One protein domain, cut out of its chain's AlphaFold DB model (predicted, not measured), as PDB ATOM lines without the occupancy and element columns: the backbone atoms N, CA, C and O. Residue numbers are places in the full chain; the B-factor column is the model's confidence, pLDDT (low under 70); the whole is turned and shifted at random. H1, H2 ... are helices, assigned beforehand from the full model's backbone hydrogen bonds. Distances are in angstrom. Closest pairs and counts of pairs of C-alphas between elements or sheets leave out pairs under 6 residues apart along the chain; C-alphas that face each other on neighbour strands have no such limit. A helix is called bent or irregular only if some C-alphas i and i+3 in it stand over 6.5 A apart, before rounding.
ATOM      1  N   LEU A   2     -12.811 -24.291 -29.914       71.38
ATOM      2  CA  LEU A   2     -12.813 -25.747 -29.719       71.38
ATOM      3  C   LEU A   2     -12.318 -26.542 -30.947       71.38
ATOM      4  O   LEU A   2     -11.489 -27.433 -30.816       71.38
ATOM      5  N   THR A   3     -12.738 -26.149 -32.151       71.69
ATOM      6  CA  THR A   3     -12.298 -26.768 -33.415       71.69
ATOM      7  C   THR A   3     -10.787 -26.654 -33.639       71.69
ATOM      8  O   THR A   3     -10.160 -27.628 -34.034       71.69
ATOM      9  N   ALA A   4     -10.183 -25.506 -33.309       74.81
ATOM     10  CA  ALA A   4      -8.744 -25.275 -33.472       74.81
ATOM     11  C   ALA A   4      -7.900 -26.146 -32.521       74.81
ATOM     12  O   ALA A   4      -6.849 -26.651 -32.903       74.81
ATOM     13  N   GLU A   5      -8.384 -26.387 -31.299       77.25
ATOM     14  CA  GLU A   5      -7.732 -27.312 -30.360       77.25
ATOM     15  C   GLU A   5      -7.787 -28.764 -30.864       77.25
ATOM     16  O   GLU A   5      -6.822 -29.518 -30.726       77.25
ATOM     17  N   LEU A   6      -8.894 -29.159 -31.504       83.50
ATOM     18  CA  LEU A   6      -9.061 -30.492 -32.093       83.50
ATOM     19  C   LEU A   6      -8.284 -30.680 -33.408       83.50
ATOM     20  O   LEU A   6      -7.949 -31.810 -33.769       83.50
ATOM     21  N   GLU A   7      -7.964 -29.605 -34.129       81.25
ATOM     22  CA  GLU A   7      -7.106 -29.648 -35.322       81.25
ATOM     23  C   GLU A   7      -5.675 -30.085 -34.985       81.25
ATOM     24  O   GLU A   7      -5.071 -30.837 -35.752       81.25
ATOM     25  N   GLY A   8      -5.167 -29.692 -33.812       84.06
ATOM     26  CA  GLY A   8      -3.858 -30.114 -33.304       84.06
ATOM     27  C   GLY A   8      -3.796 -31.580 -32.853       84.06
ATOM     28  O   GLY A   8      -2.707 -32.108 -32.618       84.06
ATOM     29  N   GLN A   9      -4.940 -32.260 -32.737       89.06
ATOM     30  CA  GLN A   9      -5.017 -33.646 -32.283       89.06
ATOM     31  C   GLN A   9      -4.948 -34.642 -33.447       89.06
ATOM     32  O   GLN A   9      -5.498 -34.445 -34.534       89.06
ATOM     33  N   SER A  10      -4.292 -35.780 -33.201       92.12
ATOM     34  CA  SER A  10      -4.282 -36.890 -34.160       92.12
ATOM     35  C   SER A  10      -5.674 -37.517 -34.306       92.12
ATOM     36  O   SER A  10      -6.439 -37.582 -33.344       92.12
ATOM     37  N   PHE A  11      -5.970 -38.091 -35.475       91.00
ATOM     38  CA  PHE A  11      -7.233 -38.801 -35.726       91.00
ATOM     39  C   PHE A  11      -7.532 -39.884 -34.667       91.00
ATOM     40  O   PHE A  11      -8.646 -39.977 -34.148       91.00
ATOM     41  N   ASN A  12      -6.514 -40.661 -34.274       91.62
ATOM     42  CA  ASN A  12      -6.635 -41.698 -33.243       91.62
ATOM     43  C   ASN A  12      -6.859 -41.133 -31.834       91.62
ATOM     44  O   ASN A  12      -7.397 -41.831 -30.974       91.62
ATOM     45  N   ALA A  13      -6.400 -39.910 -31.558       90.56
ATOM     46  CA  ALA A  13      -6.697 -39.229 -30.301       90.56
ATOM     47  C   ALA A  13      -8.162 -38.781 -30.288       90.56
ATOM     48  O   ALA A  13      -8.888 -39.169 -29.378       90.56
ATOM     49  N   CYS A  14      -8.623 -38.101 -31.344       91.44
ATOM     50  CA  CYS A  14     -10.021 -37.681 -31.479       91.44
ATOM     51  C   CYS A  14     -10.993 -38.868 -31.400       91.44
ATOM     52  O   CYS A  14     -11.988 -38.799 -30.691       91.44
ATOM     53  N   THR A  15     -10.668 -39.990 -32.051       92.25
ATOM     54  CA  THR A  15     -11.493 -41.211 -32.004       92.25
ATOM     55  C   THR A  15     -11.623 -41.759 -30.580       92.25
ATOM     56  O   THR A  15     -12.713 -42.130 -30.157       92.25
ATOM     57  N   ARG A  16     -10.524 -41.785 -29.811       92.81
ATOM     58  CA  ARG A  16     -10.546 -42.241 -28.411       92.81
ATOM     59  C   ARG A  16     -11.290 -41.272 -27.497       92.81
ATOM     60  O   ARG A  16     -12.031 -41.721 -26.632       92.81
ATOM     61  N   MET A  17     -11.102 -39.966 -27.688       93.81
ATOM     62  CA  MET A  17     -11.840 -38.941 -26.943       93.81
ATOM     63  C   MET A  17     -13.342 -39.088 -27.177       93.81
ATOM     64  O   MET A  17     -14.098 -39.136 -26.213       93.81
ATOM     65  N   LEU A  18     -13.751 -39.243 -28.439       93.81
ATOM     66  CA  LEU A  18     -15.148 -39.443 -28.798       93.81
ATOM     67  C   LEU A  18     -15.711 -40.718 -28.158       93.81
ATOM     68  O   LEU A  18     -16.732 -40.649 -27.488       93.81
ATOM     69  N   ALA A  19     -15.007 -41.848 -28.265       92.06
ATOM     70  CA  ALA A  19     -15.447 -43.106 -27.658       92.06
ATOM     71  C   ALA A  19     -15.621 -43.007 -26.129       92.06
ATOM     72  O   ALA A  19     -16.572 -43.559 -25.584       92.06
ATOM     73  N   ASN A  20     -14.738 -42.280 -25.437       93.50
ATOM     74  CA  ASN A  20     -14.874 -42.048 -23.996       93.50
ATOM     75  C   ASN A  20     -16.099 -41.185 -23.657       93.50
ATOM     76  O   ASN A  20     -16.742 -41.426 -22.639       93.50
ATOM     77  N   LEU A  21     -16.400 -40.177 -24.482       92.56
ATOM     78  CA  LEU A  21     -17.512 -39.250 -24.261       92.56
ATOM     79  C   LEU A  21     -18.879 -39.840 -24.663       92.56
ATOM     80  O   LEU A  21     -19.891 -39.529 -24.037       92.56
ATOM     81  N   GLU A  22     -18.917 -40.707 -25.678       91.94
ATOM     82  CA  GLU A  22     -20.122 -41.449 -26.081       91.94
ATOM     83  C   GLU A  22     -20.402 -42.656 -25.167       91.94
ATOM     84  O   GLU A  22     -21.558 -43.049 -24.999       91.94
ATOM     85  N   GLY A  23     -19.353 -43.252 -24.590       88.44
ATOM     86  CA  GLY A  23     -19.443 -44.406 -23.696       88.44
ATOM     87  C   GLY A  23     -19.943 -44.075 -22.286       88.44
ATOM     88  O   GLY A  23     -20.255 -42.930 -21.968       88.44
ATOM     89  N   GLU A  24     -19.971 -45.100 -21.428       88.62
ATOM     90  CA  GLU A  24     -20.469 -45.044 -20.039       88.62
ATOM     91  C   GLU A  24     -19.897 -43.853 -19.257       88.62
ATOM     92  O   GLU A  24     -20.649 -43.044 -18.727       88.62
ATOM     93  N   TYR A  25     -18.575 -43.653 -19.308       87.44
ATOM     94  CA  TYR A  25     -17.917 -42.527 -18.640       87.44
ATOM     95  C   TYR A  25     -18.501 -41.163 -19.036       87.44
ATOM     96  O   TYR A  25     -18.739 -40.311 -18.183       87.44
ATOM     97  N   GLY A  26     -18.691 -40.919 -20.333       90.06
ATOM     98  CA  GLY A  26     -19.186 -39.637 -20.814       90.06
ATOM     99  C   GLY A  26     -20.681 -39.445 -20.593       90.06
ATOM    100  O   GLY A  26     -21.126 -38.307 -20.441       90.06
ATOM    101  N   GLN A  27     -21.454 -40.532 -20.560       90.62
ATOM    102  CA  GLN A  27     -22.863 -40.498 -20.169       90.62
ATOM    103  C   GLN A  27     -23.001 -40.136 -18.687       90.62
ATOM    104  O   GLN A  27     -23.741 -39.205 -18.365       90.62
ATOM    105  N   ASP A  28     -22.224 -40.781 -17.815       90.12
ATOM    106  CA  ASP A  28     -22.193 -40.488 -16.380       90.12
ATOM    107  C   ASP A  28     -21.731 -39.055 -16.110       90.12
ATOM    108  O   ASP A  28     -22.372 -38.325 -15.357       90.12
ATOM    109  N   LEU A  29     -20.657 -38.606 -16.773       89.38
ATOM    110  CA  LEU A  29     -20.156 -37.236 -16.645       89.38
ATOM    111  C   LEU A  29     -21.246 -36.206 -16.955       89.38
ATOM    112  O   LEU A  29     -21.416 -35.252 -16.199       89.38
ATOM    113  N   ARG A  30     -21.979 -36.389 -18.058       92.25
ATOM    114  CA  ARG A  30     -23.062 -35.476 -18.445       92.25
ATOM    115  C   ARG A  30     -24.222 -35.531 -17.457       92.25
ATOM    116  O   ARG A  30     -24.645 -34.475 -17.009       92.25
ATOM    117  N   GLY A  31     -24.623 -36.723 -17.011       90.12
ATOM    118  CA  GLY A  31     -25.654 -36.878 -15.979       90.12
ATOM    119  C   GLY A  31     -25.294 -36.191 -14.655       90.12
ATOM    120  O   GLY A  31     -26.129 -35.527 -14.047       90.12
ATOM    121  N   VAL A  32     -24.032 -36.279 -14.217       89.06
ATOM    122  CA  VAL A  32     -23.558 -35.589 -13.002       89.06
ATOM    123  C   VAL A  32     -23.555 -34.071 -13.185       89.06
ATOM    124  O   VAL A  32     -23.898 -33.346 -12.250       89.06
ATOM    125  N   LEU A  33     -23.161 -33.577 -14.363       91.50
ATOM    126  CA  LEU A  33     -23.182 -32.145 -14.664       91.50
ATOM    127  C   LEU A  33     -24.615 -31.603 -14.728       91.50
ATOM    128  O   LEU A  33     -24.858 -30.529 -14.181       91.50
ATOM    129  N   ASP A  34     -25.544 -32.344 -15.336       91.38
ATOM    130  CA  ASP A  34     -26.969 -31.999 -15.375       91.38
ATOM    131  C   ASP A  34     -27.540 -31.938 -13.958       91.38
ATOM    132  O   ASP A  34     -28.079 -30.908 -13.552       91.38
ATOM    133  N   PHE A  35     -27.312 -32.982 -13.154       88.81
ATOM    134  CA  PHE A  35     -27.735 -33.007 -11.756       88.81
ATOM    135  C   PHE A  35     -27.158 -31.824 -10.967       88.81
ATOM    136  O   PHE A  35     -27.877 -31.136 -10.245       88.81
ATOM    137  N   ALA A  36     -25.861 -31.538 -11.114       87.75
ATOM    138  CA  ALA A  36     -25.233 -30.403 -10.444       87.75
ATOM    139  C   ALA A  36     -25.842 -29.061 -10.885       87.75
ATOM    140  O   ALA A  36     -26.055 -28.185 -10.044       87.75
ATOM    141  N   ALA A  37     -26.145 -28.895 -12.174       90.38
ATOM    142  CA  ALA A  37     -26.785 -27.693 -12.695       90.38
ATOM    143  C   ALA A  37     -28.206 -27.513 -12.144       90.38
ATOM    144  O   ALA A  37     -28.559 -26.405 -11.730       90.38
ATOM    145  N   GLU A  38     -28.981 -28.594 -12.047       90.38
ATOM    146  CA  GLU A  38     -30.294 -28.586 -11.398       90.38
ATOM    147  C   GLU A  38     -30.195 -28.166  -9.930       90.38
ATOM    148  O   GLU A  38     -30.944 -27.294  -9.485       90.38
ATOM    149  N   GLN A  39     -29.229 -28.717  -9.189       86.44
ATOM    150  CA  GLN A  39     -29.007 -28.365  -7.785       86.44
ATOM    151  C   GLN A  39     -28.640 -26.892  -7.602       86.44
ATOM    152  O   GLN A  39     -29.192 -26.219  -6.729       86.44
ATOM    153  N   VAL A  40     -27.752 -26.357  -8.442       88.19
ATOM    154  CA  VAL A  40     -27.414 -24.927  -8.412       88.19
ATOM    155  C   VAL A  40     -28.641 -24.084  -8.763       88.19
ATOM    156  O   VAL A  40     -28.924 -23.116  -8.067       88.19
ATOM    157  N   GLY A  41     -29.419 -24.472  -9.777       88.62
ATOM    158  CA  GLY A  41     -30.637 -23.755 -10.168       88.62
ATOM    159  C   GLY A  41     -31.726 -23.712  -9.093       88.62
ATOM    160  O   GLY A  41     -32.556 -22.809  -9.112       88.62
ATOM    161  N   GLN A  42     -31.724 -24.666  -8.158       87.94
ATOM    162  CA  GLN A  42     -32.660 -24.711  -7.031       87.94
ATOM    163  C   GLN A  42     -32.165 -23.957  -5.790       87.94
ATOM    164  O   GLN A  42     -32.982 -23.550  -4.967       87.94
ATOM    165  N   THR A  43     -30.848 -23.808  -5.623       85.94
ATOM    166  CA  THR A  43     -30.244 -23.346  -4.360       85.94
ATOM    167  C   THR A  43     -29.560 -21.983  -4.448       85.94
ATOM    168  O   THR A  43     -29.326 -21.360  -3.415       85.94
ATOM    169  N   GLU A  44     -29.239 -21.508  -5.651       90.19
ATOM    170  CA  GLU A  44     -28.519 -20.257  -5.884       90.19
ATOM    171  C   GLU A  44     -29.432 -19.201  -6.523       90.19
ATOM    172  O   GLU A  44     -30.168 -19.479  -7.468       90.19
ATOM    173  N   GLU A  45     -29.356 -17.968  -6.018       89.56
ATOM    174  CA  GLU A  45     -30.156 -16.840  -6.512       89.56
ATOM    175  C   GLU A  45     -29.418 -16.037  -7.592       89.56
ATOM    176  O   GLU A  45     -30.053 -15.343  -8.386       89.56
ATOM    177  N   ASP A  46     -28.081 -16.118  -7.643       92.81
ATOM    178  CA  ASP A  46     -27.280 -15.419  -8.646       92.81
ATOM    179  C   ASP A  46     -27.507 -16.014 -10.056       92.81
ATOM    180  O   ASP A  46     -27.019 -17.112 -10.363       92.81
ATOM    181  N   PRO A  47     -28.166 -15.277 -10.974       89.56
ATOM    182  CA  PRO A  47     -28.504 -15.791 -12.297       89.56
ATOM    183  C   PRO A  47     -27.266 -16.084 -13.154       89.56
ATOM    184  O   PRO A  47     -27.328 -16.921 -14.058       89.56
ATOM    185  N   VAL A  48     -26.130 -15.431 -12.889       91.56
ATOM    186  CA  VAL A  48     -24.879 -15.688 -13.613       91.56
ATOM    187  C   VAL A  48     -24.324 -17.052 -13.226       91.56
ATOM    188  O   VAL A  48     -23.885 -17.802 -14.103       91.56
ATOM    189  N   LYS A  49     -24.370 -17.407 -11.939       87.19
ATOM    190  CA  LYS A  49     -23.921 -18.721 -11.464       87.19
ATOM    191  C   LYS A  49     -24.838 -19.833 -11.945       87.19
ATOM    192  O   LYS A  49     -24.333 -20.827 -12.460       87.19
ATOM    193  N   VAL A  50     -26.155 -19.626 -11.875       87.38
ATOM    194  CA  VAL A  50     -27.141 -20.574 -12.416       87.38
ATOM    195  C   VAL A  50     -26.899 -20.794 -13.908       87.38
ATOM    196  O   VAL A  50     -26.683 -21.922 -14.339       87.38
ATOM    197  N   SER A  51     -26.816 -19.720 -14.702       88.31
ATOM    198  CA  SER A  51     -26.523 -19.828 -16.137       88.31
ATOM    199  C   SER A  51     -25.188 -20.521 -16.411       88.31
ATOM    200  O   SER A  51     -25.076 -21.275 -17.373       88.31
ATOM    201  N   THR A  52     -24.168 -20.276 -15.588       89.88
ATOM    202  CA  THR A  52     -22.857 -20.915 -15.749       89.88
ATOM    203  C   THR A  52     -22.923 -22.411 -15.467       89.88
ATOM    204  O   THR A  52     -22.341 -23.179 -16.227       89.88
ATOM    205  N   ALA A  53     -23.669 -22.836 -14.446       88.75
ATOM    206  CA  ALA A  53     -23.837 -24.249 -14.130       88.75
ATOM    207  C   ALA A  53     -24.474 -25.018 -15.301       88.75
ATOM    208  O   ALA A  53     -23.921 -26.022 -15.741       88.75
ATOM    209  N   TYR A  54     -25.547 -24.478 -15.891       89.81
ATOM    210  CA  TYR A  54     -26.214 -25.084 -17.052       89.81
ATOM    211  C   TYR A  54     -25.398 -25.047 -18.355       89.81
ATOM    212  O   TYR A  54     -25.741 -25.748 -19.299       89.81
ATOM    213  N   LYS A  55     -24.307 -24.273 -18.439       91.44
ATOM    214  CA  LYS A  55     -23.429 -24.286 -19.626       91.44
ATOM    215  C   LYS A  55     -22.526 -25.512 -19.685       91.44
ATOM    216  O   LYS A  55     -22.110 -25.887 -20.776       91.44
ATOM    217  N   TYR A  56     -22.166 -26.107 -18.547       87.38
ATOM    218  CA  TYR A  56     -21.193 -27.200 -18.528       87.38
ATOM    219  C   TYR A  56     -21.693 -28.493 -19.185       87.38
ATOM    220  O   TYR A  56     -20.916 -29.054 -19.960       87.38
ATOM    221  N   PRO A  57     -22.941 -28.954 -18.962       87.00
ATOM    222  CA  PRO A  57     -23.474 -30.095 -19.703       87.00
ATOM    223  C   PRO A  57     -23.456 -29.859 -21.217       87.00
ATOM    224  O   PRO A  57     -22.864 -30.645 -21.957       87.00
ATOM    225  N   THR A  58     -23.979 -28.710 -21.666       88.19
ATOM    226  CA  THR A  58     -23.996 -28.313 -23.084       88.19
ATOM    227  C   THR A  58     -22.593 -28.249 -23.682       88.19
ATOM    228  O   THR A  58     -22.368 -28.700 -24.798       88.19
ATOM    229  N   PHE A  59     -21.608 -27.759 -22.927       90.44
ATOM    230  CA  PHE A  59     -20.227 -27.699 -23.397       90.44
ATOM    231  C   PHE A  59     -19.645 -29.088 -23.705       90.44
ATOM    232  O   PHE A  59     -18.874 -29.236 -24.651       90.44
ATOM    233  N   VAL A  60     -20.004 -30.120 -22.934       91.56
ATOM    234  CA  VAL A  60     -19.568 -31.494 -23.229       91.56
ATOM    235  C   VAL A  60     -20.227 -32.008 -24.512       91.56
ATOM    236  O   VAL A  60     -19.558 -32.661 -25.312       91.56
ATOM    237  N   GLU A  61     -21.499 -31.685 -24.748       90.69
ATOM    238  CA  GLU A  61     -22.187 -32.021 -26.003       90.69
ATOM    239  C   GLU A  61     -21.546 -31.325 -27.211       90.69
ATOM    240  O   GLU A  61     -21.268 -31.983 -28.214       90.69
ATOM    241  N   ASP A  62     -21.197 -30.042 -27.085       91.06
ATOM    242  CA  ASP A  62     -20.482 -29.290 -28.123       91.06
ATOM    243  C   ASP A  62     -19.131 -29.938 -28.474       91.06
ATOM    244  O   ASP A  62     -18.735 -29.989 -29.641       91.06
ATOM    245  N   VAL A  63     -18.417 -30.483 -27.479       92.06
ATOM    246  CA  VAL A  63     -17.168 -31.232 -27.703       92.06
ATOM    247  C   VAL A  63     -17.431 -32.515 -28.495       92.06
ATOM    248  O   VAL A  63     -16.660 -32.834 -29.403       92.06
ATOM    249  N   ILE A  64     -18.506 -33.245 -28.185       92.88
ATOM    250  CA  ILE A  64     -18.894 -34.468 -28.906       92.88
ATOM    251  C   ILE A  64     -19.232 -34.137 -30.366       92.88
ATOM    252  O   ILE A  64     -18.721 -34.796 -31.275       92.88
ATOM    253  N   ILE A  65     -20.016 -33.082 -30.603       91.75
ATOM    254  CA  ILE A  65     -20.371 -32.605 -31.947       91.75
ATOM    255  C   ILE A  65     -19.108 -32.233 -32.733       91.75
ATOM    256  O   ILE A  65     -18.886 -32.743 -33.832       91.75
ATOM    257  N   ALA A  66     -18.221 -31.427 -32.147       92.06
ATOM    258  CA  ALA A  66     -16.983 -31.015 -32.806       92.06
ATOM    259  C   ALA A  66     -16.056 -32.208 -33.124       92.06
ATOM    260  O   ALA A  66     -15.382 -32.226 -34.157       92.06
ATOM    261  N   LEU A  67     -16.024 -33.232 -32.264       92.75
ATOM    262  CA  LEU A  67     -15.287 -34.472 -32.518       92.75
ATOM    263  C   LEU A  67     -15.899 -35.286 -33.665       92.75
ATOM    264  O   LEU A  67     -15.150 -35.821 -34.484       92.75
ATOM    265  N   HIS A  68     -17.229 -35.367 -33.756       93.62
ATOM    266  CA  HIS A  68     -17.910 -35.998 -34.887       93.62
ATOM    267  C   HIS A  68     -17.550 -35.320 -36.207       93.62
ATOM    268  O   HIS A  68     -17.054 -35.992 -37.117       93.62
ATOM    269  N   GLU A  69     -17.692 -33.996 -36.273       91.56
ATOM    270  CA  GLU A  69     -17.344 -33.203 -37.454       91.56
ATOM    271  C   GLU A  69     -15.881 -33.415 -37.858       91.56
ATOM    272  O   GLU A  69     -15.574 -33.692 -39.021       91.56
ATOM    273  N   ARG A  70     -14.965 -33.379 -36.881       89.81
ATOM    274  CA  ARG A  70     -13.527 -33.597 -37.094       89.81
ATOM    275  C   ARG A  70     -13.201 -34.983 -37.653       89.81
ATOM    276  O   ARG A  70     -12.185 -35.138 -38.341       89.81
ATOM    277  N   LEU A  71     -14.017 -35.983 -37.333       91.06
ATOM    278  CA  LEU A  71     -13.890 -37.366 -37.798       91.06
ATOM    279  C   LEU A  71     -14.712 -37.638 -39.072       91.06
ATOM    280  O   LEU A  71     -14.753 -38.781 -39.525       91.06
ATOM    281  N   GLY A  72     -15.341 -36.614 -39.659       90.56
ATOM    282  CA  GLY A  72     -16.161 -36.738 -40.868       90.56
ATOM    283  C   GLY A  72     -17.497 -37.450 -40.639       90.56
ATOM    284  O   GLY A  72     -18.061 -38.010 -41.578       90.56
ATOM    285  N   ARG A  73     -17.988 -37.476 -39.394       88.19
ATOM    286  CA  ARG A  73     -19.308 -37.995 -39.017       88.19
ATOM    287  C   ARG A  73     -20.237 -36.792 -38.830       88.19
ATOM    288  O   ARG A  73     -19.977 -35.962 -37.972       88.19
ATOM    289  N   TYR A  74     -21.296 -36.694 -39.625       82.75
ATOM    290  CA  TYR A  74     -22.264 -35.591 -39.561       82.75
ATOM    291  C   TYR A  74     -23.633 -36.104 -39.103       82.75
ATOM    292  O   TYR A  74     -23.870 -37.313 -39.127       82.75
ATOM    293  N   ASP A  75     -24.506 -35.192 -38.667       74.44
ATOM    294  CA  ASP A  75     -25.885 -35.472 -38.228       74.44
ATOM    295  C   ASP A  75     -26.006 -36.495 -37.085       74.44
ATOM    296  O   ASP A  75     -27.000 -37.215 -36.963       74.44
ATOM    297  N   VAL A  76     -24.987 -36.580 -36.226       77.00
ATOM    298  CA  VAL A  76     -25.018 -37.496 -35.087       77.00
ATOM    299  C   VAL A  76     -25.796 -36.865 -33.941       77.00
ATOM    300  O   VAL A  76     -25.415 -35.825 -33.409       77.00
ATOM    301  N   LEU A  77     -26.881 -37.528 -33.543       80.12
ATOM    302  CA  LEU A  77     -27.588 -37.201 -32.314       80.12
ATOM    303  C   LEU A  77     -26.748 -37.657 -31.125       80.12
ATOM    304  O   LEU A  77     -26.508 -38.851 -30.937       80.12
ATOM    305  N   VAL A  78     -26.323 -36.690 -30.319       82.62
ATOM    306  CA  VAL A  78     -25.663 -36.949 -29.046       82.62
ATOM    307  C   VAL A  78     -26.690 -37.579 -28.108       82.62
ATOM    308  O   VAL A  78     -27.722 -36.981 -27.810       82.62
ATOM    309  N   ALA A  79     -26.437 -38.817 -27.677       84.56
ATOM    310  CA  ALA A  79     -27.294 -39.474 -26.695       84.56
ATOM    311  C   ALA A  79     -27.308 -38.659 -25.389       84.56
ATOM    312  O   ALA A  79     -26.250 -38.130 -25.025       84.56
ATOM    313  N   PRO A  80     -28.450 -38.575 -24.683       83.12
ATOM    314  CA  PRO A  80     -28.517 -37.871 -23.407       83.12
ATOM    315  C   PRO A  80     -27.551 -38.481 -22.381       83.12
ATOM    316  O   PRO A  80     -27.138 -39.640 -22.508       83.12
ATOM    317  N   GLY A  81     -27.185 -37.688 -21.371       85.19
ATOM    318  CA  GLY A  81     -26.450 -38.179 -20.206       85.19
ATOM    319  C   GLY A  81     -27.239 -39.224 -19.411       85.19
ATOM    320  O   GLY A  81     -28.416 -39.484 -19.674       85.19
ATOM    321  N   ALA A  82     -26.580 -39.833 -18.427       86.38
ATOM    322  CA  ALA A  82     -27.243 -40.724 -17.486       86.38
ATOM    323  C   ALA A  82     -28.385 -39.987 -16.757       86.38
ATOM    324  O   ALA A  82     -28.227 -38.842 -16.335       86.38
ATOM    325  N   ASP A  83     -29.531 -40.654 -16.597       84.38
ATOM    326  CA  ASP A  83     -30.716 -40.099 -15.932       84.38
ATOM    327  C   ASP A  83     -30.536 -40.117 -14.403       84.38
ATOM    328  O   ASP A  83     -31.035 -41.003 -13.706       84.38
ATOM    329  N   ILE A  84     -29.759 -39.161 -13.889       82.75
ATOM    330  CA  ILE A  84     -29.443 -39.020 -12.465       82.75
ATOM    331  C   ILE A  84     -30.406 -38.012 -11.846       82.75
ATOM    332  O   ILE A  84     -30.185 -36.805 -11.887       82.75
ATOM    333  N   ARG A  85     -31.484 -38.513 -11.237       77.94
ATOM    334  CA  ARG A  85     -32.507 -37.659 -10.607       77.94
ATOM    335  C   ARG A  85     -32.358 -37.568  -9.101       77.94
ATOM    336  O   ARG A  85     -32.912 -36.668  -8.471       77.94
ATOM    337  N   ARG A  86     -31.692 -38.550  -8.493       77.12
ATOM    338  CA  ARG A  86     -31.558 -38.654  -7.042       77.12
ATOM    339  C   ARG A  86     -30.111 -38.856  -6.658       77.12
ATOM    340  O   ARG A  86     -29.335 -39.504  -7.345       77.12
ATOM    341  N   TYR A  87     -29.796 -38.409  -5.449       70.25
ATOM    342  CA  TYR A  87     -28.484 -38.630  -4.854       70.25
ATOM    343  C   TYR A  87     -28.137 -40.121  -4.694       70.25
ATOM    344  O   TYR A  87     -26.968 -40.484  -4.690       70.25
ATOM    345  N   SER A  88     -29.146 -40.995  -4.574       75.56
ATOM    346  CA  SER A  88     -28.970 -42.456  -4.543       75.56
ATOM    347  C   SER A  88     -28.461 -43.046  -5.854       75.56
ATOM    348  O   SER A  88     -27.957 -44.165  -5.848       75.56
ATOM    349  N   ASP A  89     -28.628 -42.315  -6.953       78.25
ATOM    350  CA  ASP A  89     -28.276 -42.764  -8.297       78.25
ATOM    351  C   ASP A  89     -26.811 -42.408  -8.617       78.25
ATOM    352  O   ASP A  89     -26.242 -42.901  -9.585       78.25
ATOM    353  N   LEU A  90     -26.179 -41.589  -7.765       79.75
ATOM    354  CA  LEU A  90     -24.772 -41.220  -7.848       79.75
ATOM    355  C   LEU A  90     -23.878 -42.313  -7.265       79.75
ATOM    356  O   LEU A  90     -24.144 -42.874  -6.196       79.75
ATOM    357  N   THR A  91     -22.731 -42.552  -7.900       79.12
ATOM    358  CA  THR A  91     -21.715 -43.414  -7.298       79.12
ATOM    359  C   THR A  91     -21.081 -42.720  -6.089       79.12
ATOM    360  O   THR A  91     -21.071 -41.494  -5.958       79.12
ATOM    361  N   SER A  92     -20.441 -43.491  -5.207       77.94
ATOM    362  CA  SER A  92     -19.706 -42.919  -4.067       77.94
ATOM    363  C   SER A  92     -18.600 -41.939  -4.490       77.94
ATOM    364  O   SER A  92     -18.193 -41.090  -3.696       77.94
ATOM    365  N   ARG A  93     -18.094 -42.054  -5.726       77.06
ATOM    366  CA  ARG A  93     -17.105 -41.127  -6.281       77.06
ATOM    367  C   ARG A  93     -17.745 -39.782  -6.627       77.06
ATOM    368  O   ARG A  93     -17.166 -38.756  -6.277       77.06
ATOM    369  N   ASP A  94     -18.925 -39.795  -7.235       76.38
ATOM    370  CA  ASP A  94     -19.633 -38.584  -7.668       76.38
ATOM    371  C   ASP A  94     -20.115 -37.786  -6.460       76.38
ATOM    372  O   ASP A  94     -19.859 -36.590  -6.358       76.38
ATOM    373  N   ILE A  95     -20.673 -38.481  -5.465       78.50
ATOM    374  CA  ILE A  95     -21.010 -37.944  -4.137       78.50
ATOM    375  C   ILE A  95     -19.821 -37.178  -3.545       78.50
ATOM    376  O   ILE A  95     -19.956 -36.040  -3.091       78.50
ATOM    377  N   LYS A  96     -18.631 -37.793  -3.562       74.88
ATOM    378  CA  LYS A  96     -17.422 -37.182  -3.007       74.88
ATOM    379  C   LYS A  96     -16.997 -35.952  -3.811       74.88
ATOM    380  O   LYS A  96     -16.666 -34.936  -3.207       74.88
ATOM    381  N   ALA A  97     -17.036 -36.019  -5.140       75.25
ATOM    382  CA  ALA A  97     -16.705 -34.889  -6.005       75.25
ATOM    383  C   ALA A  97     -17.662 -33.701  -5.797       75.25
ATOM    384  O   ALA A  97     -17.202 -32.576  -5.614       75.25
ATOM    385  N   LEU A  98     -18.970 -33.960  -5.728       77.19
ATOM    386  CA  LEU A  98     -19.997 -32.948  -5.476       77.19
ATOM    387  C   LEU A  98     -19.856 -32.315  -4.084       77.19
ATOM    388  O   LEU A  98     -19.930 -31.094  -3.941       77.19
ATOM    389  N   SER A  99     -19.542 -33.115  -3.062       76.00
ATOM    390  CA  SER A  99     -19.335 -32.593  -1.706       76.00
ATOM    391  C   SER A  99     -18.166 -31.603  -1.618       76.00
ATOM    392  O   SER A  99     -18.241 -30.627  -0.873       76.00
ATOM    393  N   CYS A 100     -17.115 -31.792  -2.427       70.06
ATOM    394  CA  CYS A 100     -15.968 -30.882  -2.488       70.06
ATOM    395  C   CYS A 100     -16.318 -29.497  -3.053       70.06
ATOM    396  O   CYS A 100     -15.580 -28.547  -2.803       70.06
ATOM    397  N   VAL A 101     -17.421 -29.373  -3.798       67.19
ATOM    398  CA  VAL A 101     -17.917 -28.095  -4.337       67.19
ATOM    399  C   VAL A 101     -19.134 -27.567  -3.567       67.19
ATOM    400  O   VAL A 101     -19.795 -26.640  -4.020       67.19
ATOM    401  N   GLY A 102     -19.419 -28.131  -2.387       66.94
ATOM    402  CA  GLY A 102     -20.500 -27.685  -1.501       66.94
ATOM    403  C   GLY A 102     -21.871 -28.309  -1.780       66.94
ATOM    404  O   GLY A 102     -22.847 -27.926  -1.138       66.94
TER     405      GLY A 102
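What this domain is: This is residues 2 to 102 of the 111 residues of an uncharacterized protein of Sodalis sp. TME1 (UniProt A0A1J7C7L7). A long helical hairpin, H3 and H4, makes the backbone of the model, with H1 and H2 packed on the far end of H4 and H5 beside H3. After H4 an unnamed stretch, residues 71 to 91, runs back along the side of the hairpin opposite to H5, and the turn of the hairpin, residues 43 to 48, sticks out. The 101 printed residues include five named helices, H1 to H5 in chain order, and no named strand; the class is all helix. The whole is only just compact, close to loose, with a radius of gyration of the C-alphas of 15.1 A and spans of 41 by 29 by 24 A.

How they stand to each other: The hub is H4, residues 47 to 70, which touches three helices. It has a kink of 34 degrees near residue 57; it is neither bent nor irregular, but only just: C-alphas 54 and 57 are 6.3 A apart. With residues 49 to 60 alone it touches H3, residues 24 to 43, the closest C-alphas being those of Ala 37 and Ala 53, 4.8 A apart. H3 and H4 form a hairpin, at a shallow tilt of 19 degrees, opposite ways. With residues 64 to 70 alone H4 touches H2, residues 11 to 22, at a steep tilt of 47 degrees, opposite ways; the closest C-alphas are those of Leu 18 and Leu 67, 6.2 A apart. With residues 63 to 70 alone it touches H1, residues 2 to 7, at a shallow tilt of 27 degrees, the same way; the closest C-alphas are those of Thr 3 and Ala 66, 6.4 A apart. H5, residues 92 to 100, is close to H3 but not clearly touching, the closest C-alphas being those of Val 32 and Asp 94, 7.3 A apart. H4 and H5 are apart. In H1, H2, H3 and H5 every O i to N i+4 pair is within hydrogen-bond range; in H4, 17 of 20 are.

Where its parts are: H4 measures 34.0 A from C-alpha 47 at (-28.504, -15.791, -12.297) to C-alpha 70 at (-13.527, -33.597, -37.094). H3 measures 28.5 A, H2 16.3 A, H5 12.7 A and H1 8.9 A. H1 begins at C-alpha 2, (-12.813, -25.747, -29.719), and H5 ends at C-alpha 100, (-15.968, -30.882, -2.488).

The domain as a whole: The two C-alphas farthest apart, those of Asn 12 and Glu 45, are 43.4 A apart. The printed part has no cut. The link from H4 to H5 is long, with 21 residues; the other three are tight. The mean pLDDT of the printed part is 85.9, and residues 101 to 102 are under 70.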